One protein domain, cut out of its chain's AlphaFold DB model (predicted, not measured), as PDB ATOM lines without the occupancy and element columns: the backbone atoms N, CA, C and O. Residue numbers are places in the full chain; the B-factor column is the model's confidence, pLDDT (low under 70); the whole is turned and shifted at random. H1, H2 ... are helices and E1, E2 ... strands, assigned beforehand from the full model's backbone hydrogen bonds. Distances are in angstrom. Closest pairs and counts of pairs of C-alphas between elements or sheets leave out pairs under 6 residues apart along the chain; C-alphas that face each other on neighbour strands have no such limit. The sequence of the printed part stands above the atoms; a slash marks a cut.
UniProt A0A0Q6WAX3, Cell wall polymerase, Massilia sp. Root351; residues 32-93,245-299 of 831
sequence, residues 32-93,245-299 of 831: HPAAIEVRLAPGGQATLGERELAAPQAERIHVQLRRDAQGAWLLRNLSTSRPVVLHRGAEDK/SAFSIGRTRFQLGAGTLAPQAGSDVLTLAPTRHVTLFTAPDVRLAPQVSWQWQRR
ATOM      1  N   HIS A  32      21.704  24.313 -64.181       95.19
ATOM      2  CA  HIS A  32      22.237  24.543 -62.843       95.19
ATOM      3  C   HIS A  32      21.281  25.455 -62.073       95.19
ATOM      4  O   HIS A  32      20.509  26.189 -62.698       95.19
ATOM      5  N   PRO A  33      21.318  25.450 -60.732       95.81
ATOM      6  CA  PRO A  33      20.629  26.477 -59.970       95.81
ATOM      7  C   PRO A  33      21.260  27.843 -60.269       95.81
ATOM      8  O   PRO A  33      22.476  28.006 -60.161       95.81
ATOM      9  N   ALA A  34      20.451  28.815 -60.679       93.19
ATOM     10  CA  ALA A  34      20.819  30.231 -60.665       93.19
ATOM     11  C   ALA A  34      20.642  30.829 -59.268       93.19
ATOM     12  O   ALA A  34      21.440  31.660 -58.842       93.19
ATOM     13  N   ALA A  35      19.625  30.357 -58.548       94.50
ATOM     14  CA  ALA A  35      19.382  30.678 -57.154       94.50
ATOM     15  C   ALA A  35      18.889  29.434 -56.406       94.50
ATOM     16  O   ALA A  35      18.198  28.582 -56.968       94.50
ATOM     17  N   ILE A  36      19.259  29.340 -55.135       96.00
ATOM     18  CA  ILE A  36      18.853  28.307 -54.187       96.00
ATOM     19  C   ILE A  36      18.124  29.031 -53.061       96.00
ATOM     20  O   ILE A  36      18.726  29.827 -52.345       96.00
ATOM     21  N   GLU A  37      16.831  28.780 -52.919       95.81
ATOM     22  CA  GLU A  37      16.005  29.346 -51.859       95.81
ATOM     23  C   GLU A  37      15.859  28.334 -50.728       95.81
ATOM     24  O   GLU A  37      15.404  27.209 -50.947       95.81
ATOM     25  N   VAL A  38      16.212  28.753 -49.516       96.00
ATOM     26  CA  VAL A  38      16.046  27.972 -48.289       96.00
ATOM     27  C   VAL A  38      14.972  28.634 -47.438       96.00
ATOM     28  O   VAL A  38      15.130  29.786 -47.040       96.00
ATOM     29  N   ARG A  39      13.881  27.918 -47.162       95.88
ATOM     30  CA  ARG A  39      12.727  28.417 -46.401       95.88
ATOM     31  C   ARG A  39      12.709  27.813 -45.005       95.88
ATOM     32  O   ARG A  39      12.515  26.607 -44.867       95.88
ATOM     33  N   LEU A  40      12.896  28.648 -43.982       95.62
ATOM     34  CA  LEU A  40      12.888  28.246 -42.575       95.62
ATOM     35  C   LEU A  40      11.942  29.129 -41.754       95.62
ATOM     36  O   LEU A  40      12.067  30.356 -41.733       95.62
ATOM     37  N   ALA A  41      11.051  28.487 -40.999       94.00
ATOM     38  CA  ALA A  41      10.328  29.146 -39.914       94.00
ATOM     39  C   ALA A  41      11.310  29.597 -38.807       94.00
ATOM     40  O   ALA A  41      12.407  29.033 -38.706       94.00
ATOM     41  N   PRO A  42      10.953  30.583 -37.962       92.12
ATOM     42  CA  PRO A  42      11.755  30.933 -36.789       92.12
ATOM     43  C   PRO A  42      12.006  29.703 -35.901       92.12
ATOM     44  O   PRO A  42      11.094  28.921 -35.640       92.12
ATOM     45  N   GLY A  43      13.252  29.499 -35.477       92.81
ATOM     46  CA  GLY A  43      13.705  28.288 -34.775       92.81
ATOM     47  C   GLY A  43      13.992  27.077 -35.678       92.81
ATOM     48  O   GLY A  43      14.535  26.079 -35.204       92.81
ATOM     49  N   GLY A  44      13.659  27.147 -36.968       95.44
ATOM     50  CA  GLY A  44      13.878  26.078 -37.938       95.44
ATOM     51  C   GLY A  44      15.347  25.897 -38.330       95.44
ATOM     52  O   GLY A  44      16.165  26.815 -38.231       95.44
ATOM     53  N   GLN A  45      15.676  24.702 -38.826       96.81
ATOM     54  CA  GLN A  45      17.009  24.362 -39.324       96.81
ATOM     55  C   GLN A  45      16.944  23.479 -40.577       96.81
ATOM     56  O   GLN A  45      16.075  22.614 -40.682       96.81
ATOM     57  N   ALA A  46      17.906  23.667 -41.481       96.94
ATOM     58  CA  ALA A  46      18.128  22.852 -42.671       96.94
ATOM     59  C   ALA A  46      19.594  22.422 -42.751       96.94
ATOM     60  O   ALA A  46      20.501  23.238 -42.589       96.94
ATOM     61  N   THR A  47      19.830  21.154 -43.074       97.44
ATOM     62  CA  THR A  47      21.167  20.644 -43.393       97.44
ATOM     63  C   THR A  47      21.326  20.583 -44.905       97.44
ATOM     64  O   THR A  47      20.481  20.005 -45.584       97.44
ATOM     65  N   LEU A  48      22.400  21.174 -45.423       97.56
ATOM     66  CA  LEU A  48      22.691  21.256 -46.851       97.56
ATOM     67  C   LEU A  48      24.041  20.601 -47.153       97.56
ATOM     68  O   LEU A  48      25.035  20.830 -46.451       97.56
ATOM     69  N   GLY A  49      24.092  19.806 -48.216       96.38
ATOM     70  CA  GLY A  49      25.317  19.183 -48.705       96.38
ATOM     71  C   GLY A  49      25.551  19.408 -50.192       96.38
ATOM     72  O   GLY A  49      25.001  20.321 -50.805       96.38
ATOM     73  N   GLU A  50      26.384  18.544 -50.770       95.38
ATOM     74  CA  GLU A  50      26.709  18.471 -52.200       95.38
ATOM     75  C   GLU A  50      25.473  18.605 -53.089       95.38
ATOM     76  O   GLU A  50      25.460  19.416 -54.021       95.38
ATOM     77  N   ARG A  51      24.418  17.853 -52.756       95.44
ATOM     78  CA  ARG A  51      23.191  17.792 -53.541       95.44
ATOM     79  C   ARG A  51      22.400  19.088 -53.457       95.44
ATOM     80  O   ARG A  51      22.101  19.631 -54.506       95.44
ATOM     81  N   GLU A  52      22.077  19.585 -52.263       96.69
ATOM     82  CA  GLU A  52      21.215  20.764 -52.070       96.69
ATOM     83  C   GLU A  52      21.893  22.064 -52.511       96.69
ATOM     84  O   GLU A  52      21.224  22.993 -52.963       96.69
ATOM     85  N   LEU A  53      23.222  22.123 -52.397       96.56
ATOM     86  CA  LEU A  53      24.029  23.282 -52.775       96.56
ATOM     87  C   LEU A  53      24.495  23.245 -54.234       96.56
ATOM     88  O   LEU A  53      25.096  24.214 -54.701       96.56
ATOM     89  N   ALA A  54      24.288  22.125 -54.937       96.25
ATOM     90  CA  ALA A  54      24.898  21.842 -56.236       96.25
ATOM     91  C   ALA A  54      26.419  22.100 -56.254       96.25
ATOM     92  O   ALA A  54      26.974  22.495 -57.282       96.25
ATOM     93  N   ALA A  55      27.107  21.891 -55.128       95.50
ATOM     94  CA  ALA A  55      28.535  22.141 -54.970       95.50
ATOM     95  C   ALA A  55      29.311  20.823 -55.095       95.50
ATOM     96  O   ALA A  55      29.329  20.073 -54.122       95.50
ATOM     97  N   PRO A  56      30.029  20.562 -56.208       92.31
ATOM     98  CA  PRO A  56      30.707  19.277 -56.454       92.31
ATOM     99  C   PRO A  56      31.775  18.910 -55.414       92.31
ATOM    100  O   PRO A  56      32.294  17.803 -55.380       92.31
ATOM    101  N   GLN A  57      32.197  19.901 -54.635       91.38
ATOM    102  CA  GLN A  57      33.260  19.807 -53.647       91.38
ATOM    103  C   GLN A  57      32.749  19.847 -52.207       91.38
ATOM    104  O   GLN A  57      33.565  19.830 -51.281       91.38
ATOM    105  N   ALA A  58      31.436  19.963 -52.016       94.06
ATOM    106  CA  ALA A  58      30.836  19.826 -50.705       94.06
ATOM    107  C   ALA A  58      30.727  18.340 -50.333       94.06
ATOM    108  O   ALA A  58      30.769  17.455 -51.180       94.06
ATOM    109  N   GLU A  59      30.602  18.079 -49.037       94.25
ATOM    110  CA  GLU A  59      30.318  16.740 -48.523       94.25
ATOM    111  C   GLU A  59      28.806  16.501 -48.618       94.25
ATOM    112  O   GLU A  59      28.029  17.452 -48.739       94.25
ATOM    113  N   ARG A  60      28.359  15.245 -48.505       94.75
ATOM    114  CA  ARG A  60      26.919  14.920 -48.464       94.75
ATOM    115  C   ARG A  60      26.171  15.681 -47.367       94.75
ATOM    116  O   ARG A  60      24.993  15.967 -47.521       94.75
ATOM    117  N   ILE A  61      26.867  16.006 -46.282       94.44
ATOM    118  CA  ILE A  61      26.426  16.890 -45.207       94.44
ATOM    119  C   ILE A  61      27.557  17.893 -45.012       94.44
ATOM    120  O   ILE A  61      28.646  17.493 -44.616       94.44
ATOM    121  N   HIS A  62      27.337  19.169 -45.329       95.06
ATOM    122  CA  HIS A  62      28.426  20.149 -45.315       95.06
ATOM    123  C   HIS A  62      28.140  21.338 -44.410       95.06
ATOM    124  O   HIS A  62      28.978  21.691 -43.586       95.06
ATOM    125  N   VAL A  63      26.961  21.947 -44.525       96.69
ATOM    126  CA  VAL A  63      26.555  23.071 -43.674       96.69
ATOM    127  C   VAL A  63      25.189  22.823 -43.065       96.69
ATOM    128  O   VAL A  63      24.352  22.130 -43.637       96.69
ATOM    129  N   GLN A  64      24.949  23.436 -41.916       97.25
ATOM    130  CA  GLN A  64      23.621  23.578 -41.342       97.25
ATOM    131  C   GLN A  64      23.280  25.060 -41.279       97.25
ATOM    132  O   GLN A  64      24.047  25.866 -40.753       97.25
ATOM    133  N   LEU A  65      22.132  25.407 -41.845       96.94
ATOM    134  CA  LEU A  65      21.524  26.716 -41.708       96.94
ATOM    135  C   LEU A  65      20.471  26.646 -40.613       96.94
ATOM    136  O   LEU A  65      19.657  25.725 -40.594       96.94
ATOM    137  N   ARG A  66      20.474  27.634 -39.729       96.19
ATOM    138  CA  ARG A  66      19.460  27.801 -38.693       96.19
ATOM    139  C   ARG A  66      18.916  29.212 -38.756       96.19
ATOM    140  O   ARG A  66      19.672  30.159 -38.971       96.19
ATOM    141  N   ARG A  67      17.614  29.349 -38.545       93.62
ATOM    142  CA  ARG A  67      16.983  30.636 -38.289       93.62
ATOM    143  C   ARG A  67      16.614  30.680 -36.817       93.62
ATOM    144  O   ARG A  67      15.912  29.793 -36.344       93.62
ATOM    145  N   ASP A  68      17.145  31.633 -36.063       93.25
ATOM    146  CA  ASP A  68      16.821  31.731 -34.638       93.25
ATOM    147  C   ASP A  68      15.397  32.269 -34.402       93.25
ATOM    148  O   ASP A  68      14.650  32.554 -35.343       93.25
ATOM    149  N   ALA A  69      14.990  32.351 -33.134       91.81
ATOM    150  CA  ALA A  69      13.661  32.834 -32.759       91.81
ATOM    151  C   ALA A  69      13.459  34.323 -33.095       91.81
ATOM    152  O   ALA A  69      12.329  34.768 -33.264       91.81
ATOM    153  N   GLN A  70      14.552  35.082 -33.217       89.44
ATOM    154  CA  GLN A  70      14.574  36.493 -33.594       89.44
ATOM    155  C   GLN A  70      14.612  36.685 -35.123       89.44
ATOM    156  O   GLN A  70      14.594  37.815 -35.608       89.44
ATOM    157  N   GLY A  71      14.642  35.592 -35.893       85.75
ATOM    158  CA  GLY A  71      14.647  35.601 -37.351       85.75
ATOM    159  C   GLY A  71      16.030  35.783 -37.984       85.75
ATOM    160  O   GLY A  71      16.104  35.930 -39.207       85.75
ATOM    161  N   ALA A  72      17.115  35.764 -37.205       90.38
ATOM    162  CA  ALA A  72      18.472  35.872 -37.724       90.38
ATOM    163  C   ALA A  72      18.965  34.536 -38.295       90.38
ATOM    164  O   ALA A  72      18.691  33.456 -37.770       90.38
ATOM    165  N   TRP A  73      19.727  34.626 -39.386       93.62
ATOM    166  CA  TRP A  73      20.299  33.473 -40.072       93.62
ATOM    167  C   TRP A  73      21.694  33.148 -39.548       93.62
ATOM    168  O   TRP A  73      22.587  34.002 -39.509       93.62
ATOM    169  N   LEU A  74      21.883  31.885 -39.196       95.25
ATOM    170  CA  LEU A  74      23.105  31.322 -38.644       95.25
ATOM    171  C   LEU A  74      23.576  30.182 -39.544       95.25
ATOM    172  O   LEU A  74      22.769  29.405 -40.059       95.25
ATOM    173  N   LEU A  75      24.888  30.083 -39.728       96.31
ATOM    174  CA  LEU A  75      25.531  29.026 -40.496       96.31
ATOM    175  C   LEU A  75      26.508  28.269 -39.603       96.31
ATOM    176  O   LEU A  75      27.341  28.864 -38.918       96.31
ATOM    177  N   ARG A  76      26.426  26.944 -39.651       95.44
ATOM    178  CA  ARG A  76      27.329  26.013 -38.981       95.44
ATOM    179  C   ARG A  76      28.019  25.139 -40.016       95.44
ATOM    180  O   ARG A  76      27.362  24.612 -40.910       95.44
ATOM    181  N   ASN A  77      29.331  24.965 -39.891       93.31
ATOM    182  CA  ASN A  77      30.066  24.022 -40.727       93.31
ATOM    183  C   ASN A  77      30.022  22.623 -40.093       93.31
ATOM    184  O   ASN A  77      30.442  22.447 -38.949       93.31
ATOM    185  N   LEU A  78      29.507  21.649 -40.837       92.88
ATOM    186  CA  LEU A  78      29.439  20.235 -40.458       92.88
ATOM    187  C   LEU A  78      30.496  19.380 -41.172       92.88
ATOM    188  O   LEU A  78      30.690  18.226 -40.806       92.88
ATOM    189  N   SER A  79      31.173  19.941 -42.173       90.31
ATOM    190  CA  SER A  79      32.162  19.250 -42.994       90.31
ATOM    191  C   SER A  79      33.404  18.848 -42.201       90.31
ATOM    192  O   SER A  79      34.050  19.670 -41.535       90.31
ATOM    193  N   THR A  80      33.780  17.581 -42.340       84.31
ATOM    194  CA  THR A  80      34.941  16.993 -41.655       84.31
ATOM    195  C   THR A  80      36.253  17.347 -42.348       84.31
ATOM    196  O   THR A  80      37.279  17.510 -41.694       84.31
ATOM    197  N   SER A  81      36.241  17.553 -43.665       82.12
ATOM    198  CA  SER A  81      37.465  17.729 -44.460       82.12
ATOM    199  C   SER A  81      37.678  19.143 -45.001       82.12
ATOM    200  O   SER A  81      38.783  19.498 -45.422       82.12
ATOM    201  N   ARG A  82      36.625  19.967 -45.044       86.75
ATOM    202  CA  ARG A  82      36.651  21.252 -45.764       86.75
ATOM    203  C   ARG A  82      35.995  22.379 -44.964       86.75
ATOM    204  O   ARG A  82      34.831  22.252 -44.598       86.75
ATOM    205  N   PRO A  83      36.705  23.485 -44.702       88.69
ATOM    206  CA  PRO A  83      36.141  24.648 -44.033       88.69
ATOM    207  C   PRO A  83      35.253  25.467 -44.980       88.69
ATOM    208  O   PRO A  83      35.511  25.549 -46.182       88.69
ATOM    209  N   VAL A  84      34.260  26.144 -44.408       93.19
ATOM    210  CA  VAL A  84      33.512  27.218 -45.075       93.19
ATOM    211  C   VAL A  84      34.281  28.528 -44.912       93.19
ATOM    212  O   VAL A  84      34.807  28.795 -43.835       93.19
ATOM    213  N   VAL A  85      34.338  29.368 -45.943       93.88
ATOM    214  CA  VAL A  85      34.901  30.729 -45.848       93.88
ATOM    215  C   VAL A  85      33.778  31.745 -46.001       93.88
ATOM    216  O   VAL A  85      33.034  31.682 -46.973       93.88
ATOM    217  N   LEU A  86      33.638  32.665 -45.051       94.06
ATOM    218  CA  LEU A  86      32.659  33.750 -45.068       94.06
ATOM    219  C   LEU A  86      33.323  35.030 -45.587       94.06
ATOM    220  O   LEU A  86      34.388  35.399 -45.107       94.06
ATOM    221  N   HIS A  87      32.675  35.722 -46.518       93.00
ATOM    222  CA  HIS A  87      33.156  36.972 -47.108       93.00
ATOM    223  C   HIS A  87      32.343  38.153 -46.553       93.00
ATOM    224  O   HIS A  87      31.128  38.227 -46.771       93.00
ATOM    225  N   ARG A  88      32.994  39.071 -45.831       89.62
ATOM    226  CA  ARG A  88      32.394  40.264 -45.206       89.62
ATOM    227  C   ARG A  88      33.131  41.517 -45.677       89.62
ATOM    228  O   ARG A  88      34.181  41.869 -45.150       89.62
ATOM    229  N   GLY A  89      32.594  42.199 -46.687       84.94
ATOM    230  CA  GLY A  89      33.279  43.351 -47.285       84.94
ATOM    231  C   GLY A  89      34.644  42.954 -47.861       84.94
ATOM    232  O   GLY A  89      34.695  42.164 -48.801       84.94
ATOM    233  N   ALA A  90      35.725  43.497 -47.294       78.75
ATOM    234  CA  ALA A  90      37.108  43.176 -47.663       78.75
ATOM    235  C   ALA A  90      37.739  42.052 -46.813       78.75
ATOM    236  O   ALA A  90      38.876  41.666 -47.074       78.75
ATOM    237  N   GLU A  91      37.029  41.538 -45.805       83.94
ATOM    238  CA  GLU A  91      37.538  40.515 -44.891       83.94
ATOM    239  C   GLU A  91      36.997  39.123 -45.237       83.94
ATOM    240  O   GLU A  91      35.783  38.902 -45.321       83.94
ATOM    241  N   ASP A  92      37.911  38.163 -45.368       87.06
ATOM    242  CA  ASP A  92      37.597  36.745 -45.518       87.06
ATOM    243  C   ASP A  92      37.831  36.034 -44.183       87.06
ATOM    244  O   ASP A  92      38.946  35.998 -43.665       87.06
ATOM    245  N   LYS A  93      36.776  35.435 -43.625       88.06
ATOM    246  CA  LYS A  93      36.835  34.686 -42.368       88.06
ATOM    247  C   LYS A  93      36.624  33.201 -42.619       88.06
ATOM    248  O   LYS A  93      35.535  32.765 -42.993       88.06
ATOM    249  N   SER A 245      28.360  38.909 -47.367       92.19
ATOM    250  CA  SER A 245      27.926  39.093 -48.764       92.19
ATOM    251  C   SER A 245      27.973  37.790 -49.562       92.19
ATOM    252  O   SER A 245      27.209  37.590 -50.506       92.19
ATOM    253  N   ALA A 246      28.874  36.884 -49.188       93.81
ATOM    254  CA  ALA A 246      29.010  35.577 -49.803       93.81
ATOM    255  C   ALA A 246      29.668  34.583 -48.844       93.81
ATOM    256  O   ALA A 246      30.379  34.976 -47.924       93.81
ATOM    257  N   PHE A 247      29.534  33.291 -49.120       95.38
ATOM    258  CA  PHE A 247      30.404  32.271 -48.541       95.38
ATOM    259  C   PHE A 247      30.909  31.307 -49.615       95.38
ATOM    260  O   PHE A 247      30.322  31.196 -50.692       95.38
ATOM    261  N   SER A 248      32.010  30.617 -49.338       95.12
ATOM    262  CA  SER A 248      32.616  29.648 -50.248       95.12
ATOM    263  C   SER A 248      32.765  28.282 -49.590       95.12
ATOM    264  O   SER A 248      33.171  28.177 -48.433       95.12
ATOM    265  N   ILE A 249      32.469  27.240 -50.368       94.12
ATOM    266  CA  ILE A 249      32.712  25.834 -50.045       94.12
ATOM    267  C   ILE A 249      33.610  25.264 -51.138       94.12
ATOM    268  O   ILE A 249      33.204  25.133 -52.297       94.12
ATOM    269  N   GLY A 250      34.861  24.961 -50.784       89.50
ATOM    270  CA  GLY A 250      35.879  24.615 -51.773       89.50
ATOM    271  C   GLY A 250      35.982  25.706 -52.846       89.50
ATOM    272  O   GLY A 250      36.295  26.857 -52.550       89.50
ATOM    273  N   ARG A 251      35.695  25.353 -54.102       89.50
ATOM    274  CA  ARG A 251      35.719  26.296 -55.236       89.50
ATOM    275  C   ARG A 251      34.372  26.952 -55.547       89.50
ATOM    276  O   ARG A 251      34.354  27.902 -56.337       89.50
ATOM    277  N   THR A 252      33.276  26.485 -54.955       92.94
ATOM    278  CA  THR A 252      31.930  27.021 -55.189       92.94
ATOM    279  C   THR A 252      31.682  28.212 -54.270       92.94
ATOM    280  O   THR A 252      31.835  28.101 -53.056       92.94
ATOM    281  N   ARG A 253      31.316  29.361 -54.849       93.56
ATOM    282  CA  ARG A 253      31.008  30.597 -54.110       93.56
ATOM    283  C   ARG A 253      29.522  30.915 -54.221       93.56
ATOM    284  O   ARG A 253      29.010  31.002 -55.336       93.56
ATOM    285  N   PHE A 254      28.883  31.154 -53.084       94.44
ATOM    286  CA  PHE A 254      27.470  31.490 -52.939       94.44
ATOM    287  C   PHE A 254      27.330  32.949 -52.524       94.44
ATOM    288  O   PHE A 254      27.812  33.326 -51.461       94.44
ATOM    289  N   GLN A 255      26.690  33.770 -53.352       93.56
ATOM    290  CA  GLN A 255      26.292  35.125 -52.970       93.56
ATOM    291  C   GLN A 255      24.996  35.071 -52.162       93.56
ATOM    292  O   GLN A 255      24.061  34.363 -52.537       93.56
ATOM    293  N   LEU A 256      24.950  35.811 -51.058       91.06
ATOM    294  CA  LEU A 256      23.774  35.917 -50.201       91.06
ATOM    295  C   LEU A 256      22.902  37.084 -50.671       91.06
ATOM    296  O   LEU A 256      23.412  38.179 -50.897       91.06
ATOM    297  N   GLY A 257      21.593  36.859 -50.810       75.19
ATOM    298  CA  GLY A 257      20.646  37.924 -51.167       75.19
ATOM    299  C   GLY A 257      20.725  38.394 -52.621       75.19
ATOM    300  O   GLY A 257      20.329  39.513 -52.924       75.19
ATOM    301  N   ALA A 258      21.256  37.565 -53.524       51.41
ATOM    302  CA  ALA A 258      21.278  37.839 -54.956       51.41
ATOM    303  C   ALA A 258      19.862  37.702 -55.546       51.41
ATOM    304  O   ALA A 258      19.417  36.636 -55.964       51.41
ATOM    305  N   GLY A 259      19.159  38.825 -55.504       47.72
ATOM    306  CA  GLY A 259      17.812  39.127 -55.972       47.72
ATOM    307  C   GLY A 259      17.568  40.605 -55.646       47.72
ATOM    308  O   GLY A 259      18.351  41.204 -54.913       47.72
ATOM    309  N   THR A 260      16.517  41.239 -56.160       38.94
ATOM    310  CA  THR A 260      16.205  42.668 -55.908       38.94
ATOM    311  C   THR A 260      15.930  43.026 -54.436       38.94
ATOM    312  O   THR A 260      15.516  44.142 -54.138       38.94
ATOM    313  N   LEU A 261      16.169  42.108 -53.503       41.09
ATOM    314  CA  LEU A 261      16.034  42.284 -52.070       41.09
ATOM    315  C   LEU A 261      17.248  41.615 -51.411       41.09
ATOM    316  O   LEU A 261      17.353  40.387 -51.385       41.09
ATOM    317  N   ALA A 262      18.151  42.425 -50.845       45.72
ATOM    318  CA  ALA A 262      19.020  41.974 -49.752       45.72
ATOM    319  C   ALA A 262      18.158  41.214 -48.725       45.72
ATOM    320  O   ALA A 262      16.962  41.509 -48.660       45.72
ATOM    321  N   PRO A 263      18.696  40.267 -47.930       50.41
ATOM    322  CA  PRO A 263      17.910  39.605 -46.896       50.41
ATOM    323  C   PRO A 263      17.279  40.680 -46.007       50.41
ATOM    324  O   PRO A 263      17.944  41.262 -45.152       50.41
ATOM    325  N   GLN A 264      16.007  40.998 -46.257       52.81
ATOM    326  CA  GLN A 264      15.251  41.878 -45.392       52.81
ATOM    327  C   GLN A 264      15.217  41.147 -44.062       52.81
ATOM    328  O   GLN A 264      14.850  39.967 -44.008       52.81
ATOM    329  N   ALA A 265      15.685  41.816 -43.011       54.84
ATOM    330  CA  ALA A 265      15.582  41.288 -41.665       54.84
ATOM    331  C   ALA A 265      14.121  40.865 -41.444       54.84
ATOM    332  O   ALA A 265      13.217  41.688 -41.573       54.84
ATOM    333  N   GLY A 266      13.894  39.567 -41.218       60.25
ATOM    334  CA  GLY A 266      12.553  38.997 -41.078       60.25
ATOM    335  C   GLY A 266      12.041  38.143 -42.245       60.25
ATOM    336  O   GLY A 266      11.025  37.487 -42.061       60.25
ATOM    337  N   SER A 267      12.728  38.044 -43.391       76.69
ATOM    338  CA  SER A 267      12.335  37.081 -44.438       76.69
ATOM    339  C   SER A 267      12.546  35.632 -43.979       76.69
ATOM    340  O   SER A 267      13.622  35.263 -43.498       76.69
ATOM    341  N   ASP A 268      11.528  34.800 -44.190       87.62
ATOM    342  CA  ASP A 268      11.558  33.348 -43.972       87.62
ATOM    343  C   ASP A 268      12.373  32.607 -45.046       87.62
ATOM    344  O   ASP A 268      12.605  31.403 -44.933       87.62
ATOM    345  N   VAL A 269      12.822  33.320 -46.086       91.88
ATOM    346  CA  VAL A 269      13.562  32.783 -47.232       91.88
ATOM    347  C   VAL A 269      14.970  33.370 -47.290       91.88
ATOM    348  O   VAL A 269      15.132  34.592 -47.348       91.88
ATOM    349  N   LEU A 270      15.979  32.497 -47.335       92.75
ATOM    350  CA  LEU A 270      17.365  32.838 -47.652       92.75
ATOM    351  C   LEU A 270      17.690  32.420 -49.089       92.75
ATOM    352  O   LEU A 270      17.632  31.235 -49.419       92.75
ATOM    353  N   THR A 271      18.090  33.380 -49.920       93.44
ATOM    354  CA  THR A 271      18.494  33.131 -51.310       93.44
ATOM    355  C   THR A 271      20.014  33.058 -51.433       93.44
ATOM    356  O   THR A 271      20.722  34.002 -51.069       93.44
ATOM    357  N   LEU A 272      20.508  31.949 -51.984       95.12
ATOM    358  CA  LEU A 272      21.914  31.699 -52.294       95.12
ATOM    359  C   LEU A 272      22.089  31.644 -53.817       95.12
ATOM    360  O   LEU A 272      21.536  30.756 -54.458       95.12
ATOM    361  N   ALA A 273      22.882  32.535 -54.411       94.25
ATOM    362  CA  ALA A 273      23.228  32.443 -55.832       94.25
ATOM    363  C   ALA A 273      24.626  31.836 -56.011       94.25
ATOM    364  O   ALA A 273      25.628  32.480 -55.670       94.25
ATOM    365  N   PRO A 274      24.741  30.601 -56.528       94.00
ATOM    366  CA  PRO A 274      26.035  30.014 -56.822       94.00
ATOM    367  C   PRO A 274      26.646  30.681 -58.066       94.00
ATOM    368  O   PRO A 274      26.054  30.718 -59.139       94.00
ATOM    369  N   THR A 275      27.863  31.209 -57.933       87.88
ATOM    370  CA  THR A 275      28.496  32.061 -58.966       87.88
ATOM    371  C   THR A 275      29.543  31.350 -59.817       87.88
ATOM    372  O   THR A 275      29.864  31.792 -60.917       87.88
ATOM    373  N   ARG A 276      30.121  30.251 -59.324       85.44
ATOM    374  CA  ARG A 276      31.160  29.491 -60.033       85.44
ATOM    375  C   ARG A 276      31.251  28.065 -59.514       85.44
ATOM    376  O   ARG A 276      30.937  27.821 -58.356       85.44
ATOM    377  N   HIS A 277      31.766  27.164 -60.354       91.00
ATOM    378  CA  HIS A 277      32.030  25.762 -60.001       91.00
ATOM    379  C   HIS A 277      30.778  25.054 -59.460       91.00
ATOM    380  O   HIS A 277      30.749  24.596 -58.323       91.00
ATOM    381  N   VAL A 278      29.726  25.023 -60.277       93.62
ATOM    382  CA  VAL A 278      28.403  24.493 -59.920       93.62
ATOM    383  C   VAL A 278      28.166  23.198 -60.680       93.62
ATOM    384  O   VAL A 278      28.568  23.092 -61.841       93.62
ATOM    385  N   THR A 279      27.521  22.230 -60.041       95.12
ATOM    386  CA  THR A 279      27.114  20.971 -60.672       95.12
ATOM    387  C   THR A 279      26.109  21.243 -61.789       95.12
ATOM    388  O   THR A 279      25.224  22.088 -61.658       95.12
ATOM    389  N   LEU A 280      26.269  20.534 -62.902       94.94
ATOM    390  CA  LEU A 280      25.388  20.571 -64.057       94.94
ATOM    391  C   LEU A 280      24.510  19.322 -64.084       94.94
ATOM    392  O   LEU A 280      24.999  18.205 -63.928       94.94
ATOM    393  N   PHE A 281      23.229  19.527 -64.359       94.88
ATOM    394  CA  PHE A 281      22.200  18.496 -64.425       94.88
ATOM    395  C   PHE A 281      21.641  18.393 -65.844       94.88
ATOM    396  O   PHE A 281      21.576  19.382 -66.573       94.88
ATOM    397  N   THR A 282      21.233  17.194 -66.249       93.44
ATOM    398  CA  THR A 282      20.634  16.945 -67.572       93.44
ATOM    399  C   THR A 282      19.195  17.449 -67.662       93.44
ATOM    400  O   THR A 282      18.756  17.860 -68.737       93.44
ATOM    401  N   ALA A 283      18.481  17.481 -66.536       93.44
ATOM    402  CA  ALA A 283      17.116  17.971 -66.415       93.44
ATOM    403  C   ALA A 283      16.926  18.778 -65.111       93.44
ATOM    404  O   ALA A 283      17.680  18.589 -64.153       93.44
ATOM    405  N   PRO A 284      15.951  19.707 -65.073       94.56
ATOM    406  CA  PRO A 284      15.662  20.540 -63.908       94.56
ATOM    407  C   PRO A 284      14.715  19.853 -62.899       94.56
ATOM    408  O   PRO A 284      13.755  20.459 -62.428       94.56
ATOM    409  N   ASP A 285      14.941  18.577 -62.580       91.94
ATOM    410  CA  ASP A 285      14.000  17.712 -61.840       91.94
ATOM    411  C   ASP A 285      14.616  17.032 -60.600       91.94
ATOM    412  O   ASP A 285      14.112  16.028 -60.084       91.94
ATOM    413  N   VAL A 286      15.700  17.602 -60.069       92.06
ATOM    414  CA  VAL A 286      16.338  17.104 -58.845       92.06
ATOM    415  C   VAL A 286      15.359  17.179 -57.674       92.06
ATOM    416  O   VAL A 286      14.897  18.252 -57.292       92.06
ATOM    417  N   ARG A 287      15.087  16.029 -57.046       93.00
ATOM    418  CA  ARG A 287      14.332  15.982 -55.786       93.00
ATOM    419  C   ARG A 287      15.167  16.609 -54.670       93.00
ATOM    420  O   ARG A 287      16.290  16.156 -54.439       93.00
ATOM    421  N   LEU A 288      14.624  17.614 -53.997       94.31
ATOM    422  CA  LEU A 288      15.259  18.334 -52.894       94.31
ATOM    423  C   LEU A 288      14.430  18.170 -51.616       94.31
ATOM    424  O   LEU A 288      13.278  17.733 -51.663       94.31
ATOM    425  N   ALA A 289      15.021  18.511 -50.470       93.38
ATOM    426  CA  ALA A 289      14.269  18.618 -49.226       93.38
ATOM    427  C   ALA A 289      13.161  19.687 -49.366       93.38
ATOM    428  O   ALA A 289      13.393  20.689 -50.038       93.38
ATOM    429  N   PRO A 290      11.996  19.550 -48.699       93.25
ATOM    430  CA  PRO A 290      10.867  20.484 -48.847       93.25
ATOM    431  C   PRO A 290      11.201  21.952 -48.546       93.25
ATOM    432  O   PRO A 290      10.524  22.861 -49.015       93.25
ATOM    433  N   GLN A 291      12.244  22.179 -47.748       95.62
ATOM    434  CA  GLN A 291      12.713  23.502 -47.345       95.62
ATOM    435  C   GLN A 291      13.647  24.150 -48.378       95.62
ATOM    436  O   GLN A 291      13.996  25.315 -48.221       95.62
ATOM    437  N   VAL A 292      14.082  23.418 -49.409       96.88
ATOM    438  CA  VAL A 292      15.050  23.880 -50.408       96.88
ATOM    439  C   VAL A 292      14.412  23.826 -51.787       96.88
ATOM    440  O   VAL A 292      13.918  22.789 -52.219       96.88
ATOM    441  N   SER A 293      14.470  24.938 -52.510       96.00
ATOM    442  CA  SER A 293      14.007  25.007 -53.895       96.00
ATOM    443  C   SER A 293      15.038  25.700 -54.774       96.00
ATOM    444  O   SER A 293      15.790  26.559 -54.316       96.00
ATOM    445  N   TRP A 294      15.110  25.288 -56.037       96.31
ATOM    446  CA  TRP A 294      16.036  25.856 -57.009       96.31
ATOM    447  C   TRP A 294      15.290  26.648 -58.067       96.31
ATOM    448  O   TRP A 294      14.314  26.174 -58.646       96.31
ATOM    449  N   GLN A 295      15.827  27.820 -58.383       95.50
ATOM    450  CA  GLN A 295      15.526  28.508 -59.624       95.50
ATOM    451  C   GLN A 295      16.507  28.015 -60.681       95.50
ATOM    452  O   GLN A 295      17.706  28.297 -60.628       95.50
ATOM    453  N   TRP A 296      16.003  27.229 -61.621       95.31
ATOM    454  CA  TRP A 296      16.823  26.608 -62.648       95.31
ATOM    455  C   TRP A 296      17.208  27.588 -63.749       95.31
ATOM    456  O   TRP A 296      16.382  28.339 -64.261       95.31
ATOM    457  N   GLN A 297      18.459  27.504 -64.186       94.00
ATOM    458  CA  GLN A 297      18.949  28.183 -65.373       94.00
ATOM    459  C   GLN A 297      19.625  27.184 -66.302       94.00
ATOM    460  O   GLN A 297      20.438  26.349 -65.897       94.00
ATOM    461  N   ARG A 298      19.287  27.285 -67.587       94.31
ATOM    462  CA  ARG A 298      19.957  26.526 -68.637       94.31
ATOM    463  C   ARG A 298      21.297  27.180 -68.960       94.31
ATOM    464  O   ARG A 298      21.361  28.380 -69.226       94.31
ATOM    465  N   ARG A 299      22.359  26.377 -69.027       92.19
ATOM    466  CA  ARG A 299      23.680  26.792 -69.512       92.19
ATOM    467  C   ARG A 299      23.556  27.302 -70.947       92.19
ATOM    468  O   ARG A 299      23.224  26.546 -71.861       92.19
TER     469      ARG A 299
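AT A GLANCE: This is residues 32 to 93 and 245 to 299 of the 831 residues of the protein "Cell wall polymerase" of Massilia sp. Root351 (UniProt A0A0Q6WAX3). A large, strongly twisted sheet of seven strands has a small sheet of three strands, E2, E3 and E4, covering part of one of its faces, making a sandwich whose sheets are only partly face to face. The one short helix, H1, only grazes the large sheet. The 117 printed residues have ten named strands and one named helix, in the order E1 E2 H1 E3 E4 E5 E6 E7 E8 E9 E10; the sheets run E6 E5 E7 E8 E9 E1 E10 and E2 E3 E4, both antiparallel. The class is mostly strand, though named elements hold under half of the residues. The whole is compact, with a radius of gyration of the C-alphas of 13.4 A and spans of 40 by 27 by 27 A.

IN THESE COORDINATES: In the large sheet, E6 is residues 91 to 93, E5 84 to 88, E7 246 to 249, E8 252 to 256, E9 269 to 276, 22.0 A long, E1 32 to 39, 19.4 A, and E10 292 to 298, 19.1 A. E1 begins at C-alpha 32 (22.237, 24.543, -62.843) and bends by 58 degrees at residue 35; E10 ends at C-alpha 298 (19.957, 26.526, -68.637). The small sheet holds E2, residues 45 to 48, E3, 63 to 67, and E4, 73 to 77. H1 is residues 50 to 53, 5.5 A long.

HOW THE PARTS SIT: E6 and E10 are the edge strands of the large sheet. E9 has staggered pairing, with E1 over residues 269 to 272 and with E8 over 272 to 276. N 36 and O 272 of E1 and E9 are 2.8 A apart, N 255 and O 273 of E8 and E9 2.9 A, and N 34 and O 295 of E1 and E10 2.8 A, each within hydrogen-bond range. E7, E8 and E9 form a meander, each strand the antiparallel neighbour of the one before. In the small sheet, N 46 and O 65 of E2 and E3 are 2.8 A apart, and N 64 and O 76 of the hairpin E3 and E4 2.9 A. The two sheets' facing parts are 9.3 A centre to centre, with strands at 29 degrees. The closest C-alphas of H1 and E10, Glu 52 and Val 292, are 7.1 A apart. H1 is too short for any O i to N i+4 pair; its one O i to N i+3 pair is not within range.

THE WHOLE: The C-alphas farthest apart, Gln 70 and Thr 282, are 39.7 A apart. Residues 94 to 244 are not printed, and C-alphas 93 and 245 are 11.8 A apart across the cut. The links E8 to E9 and E9 to E10 are long. The mean pLDDT of the printed part is 89.4; residues 258 to 266 are under 70.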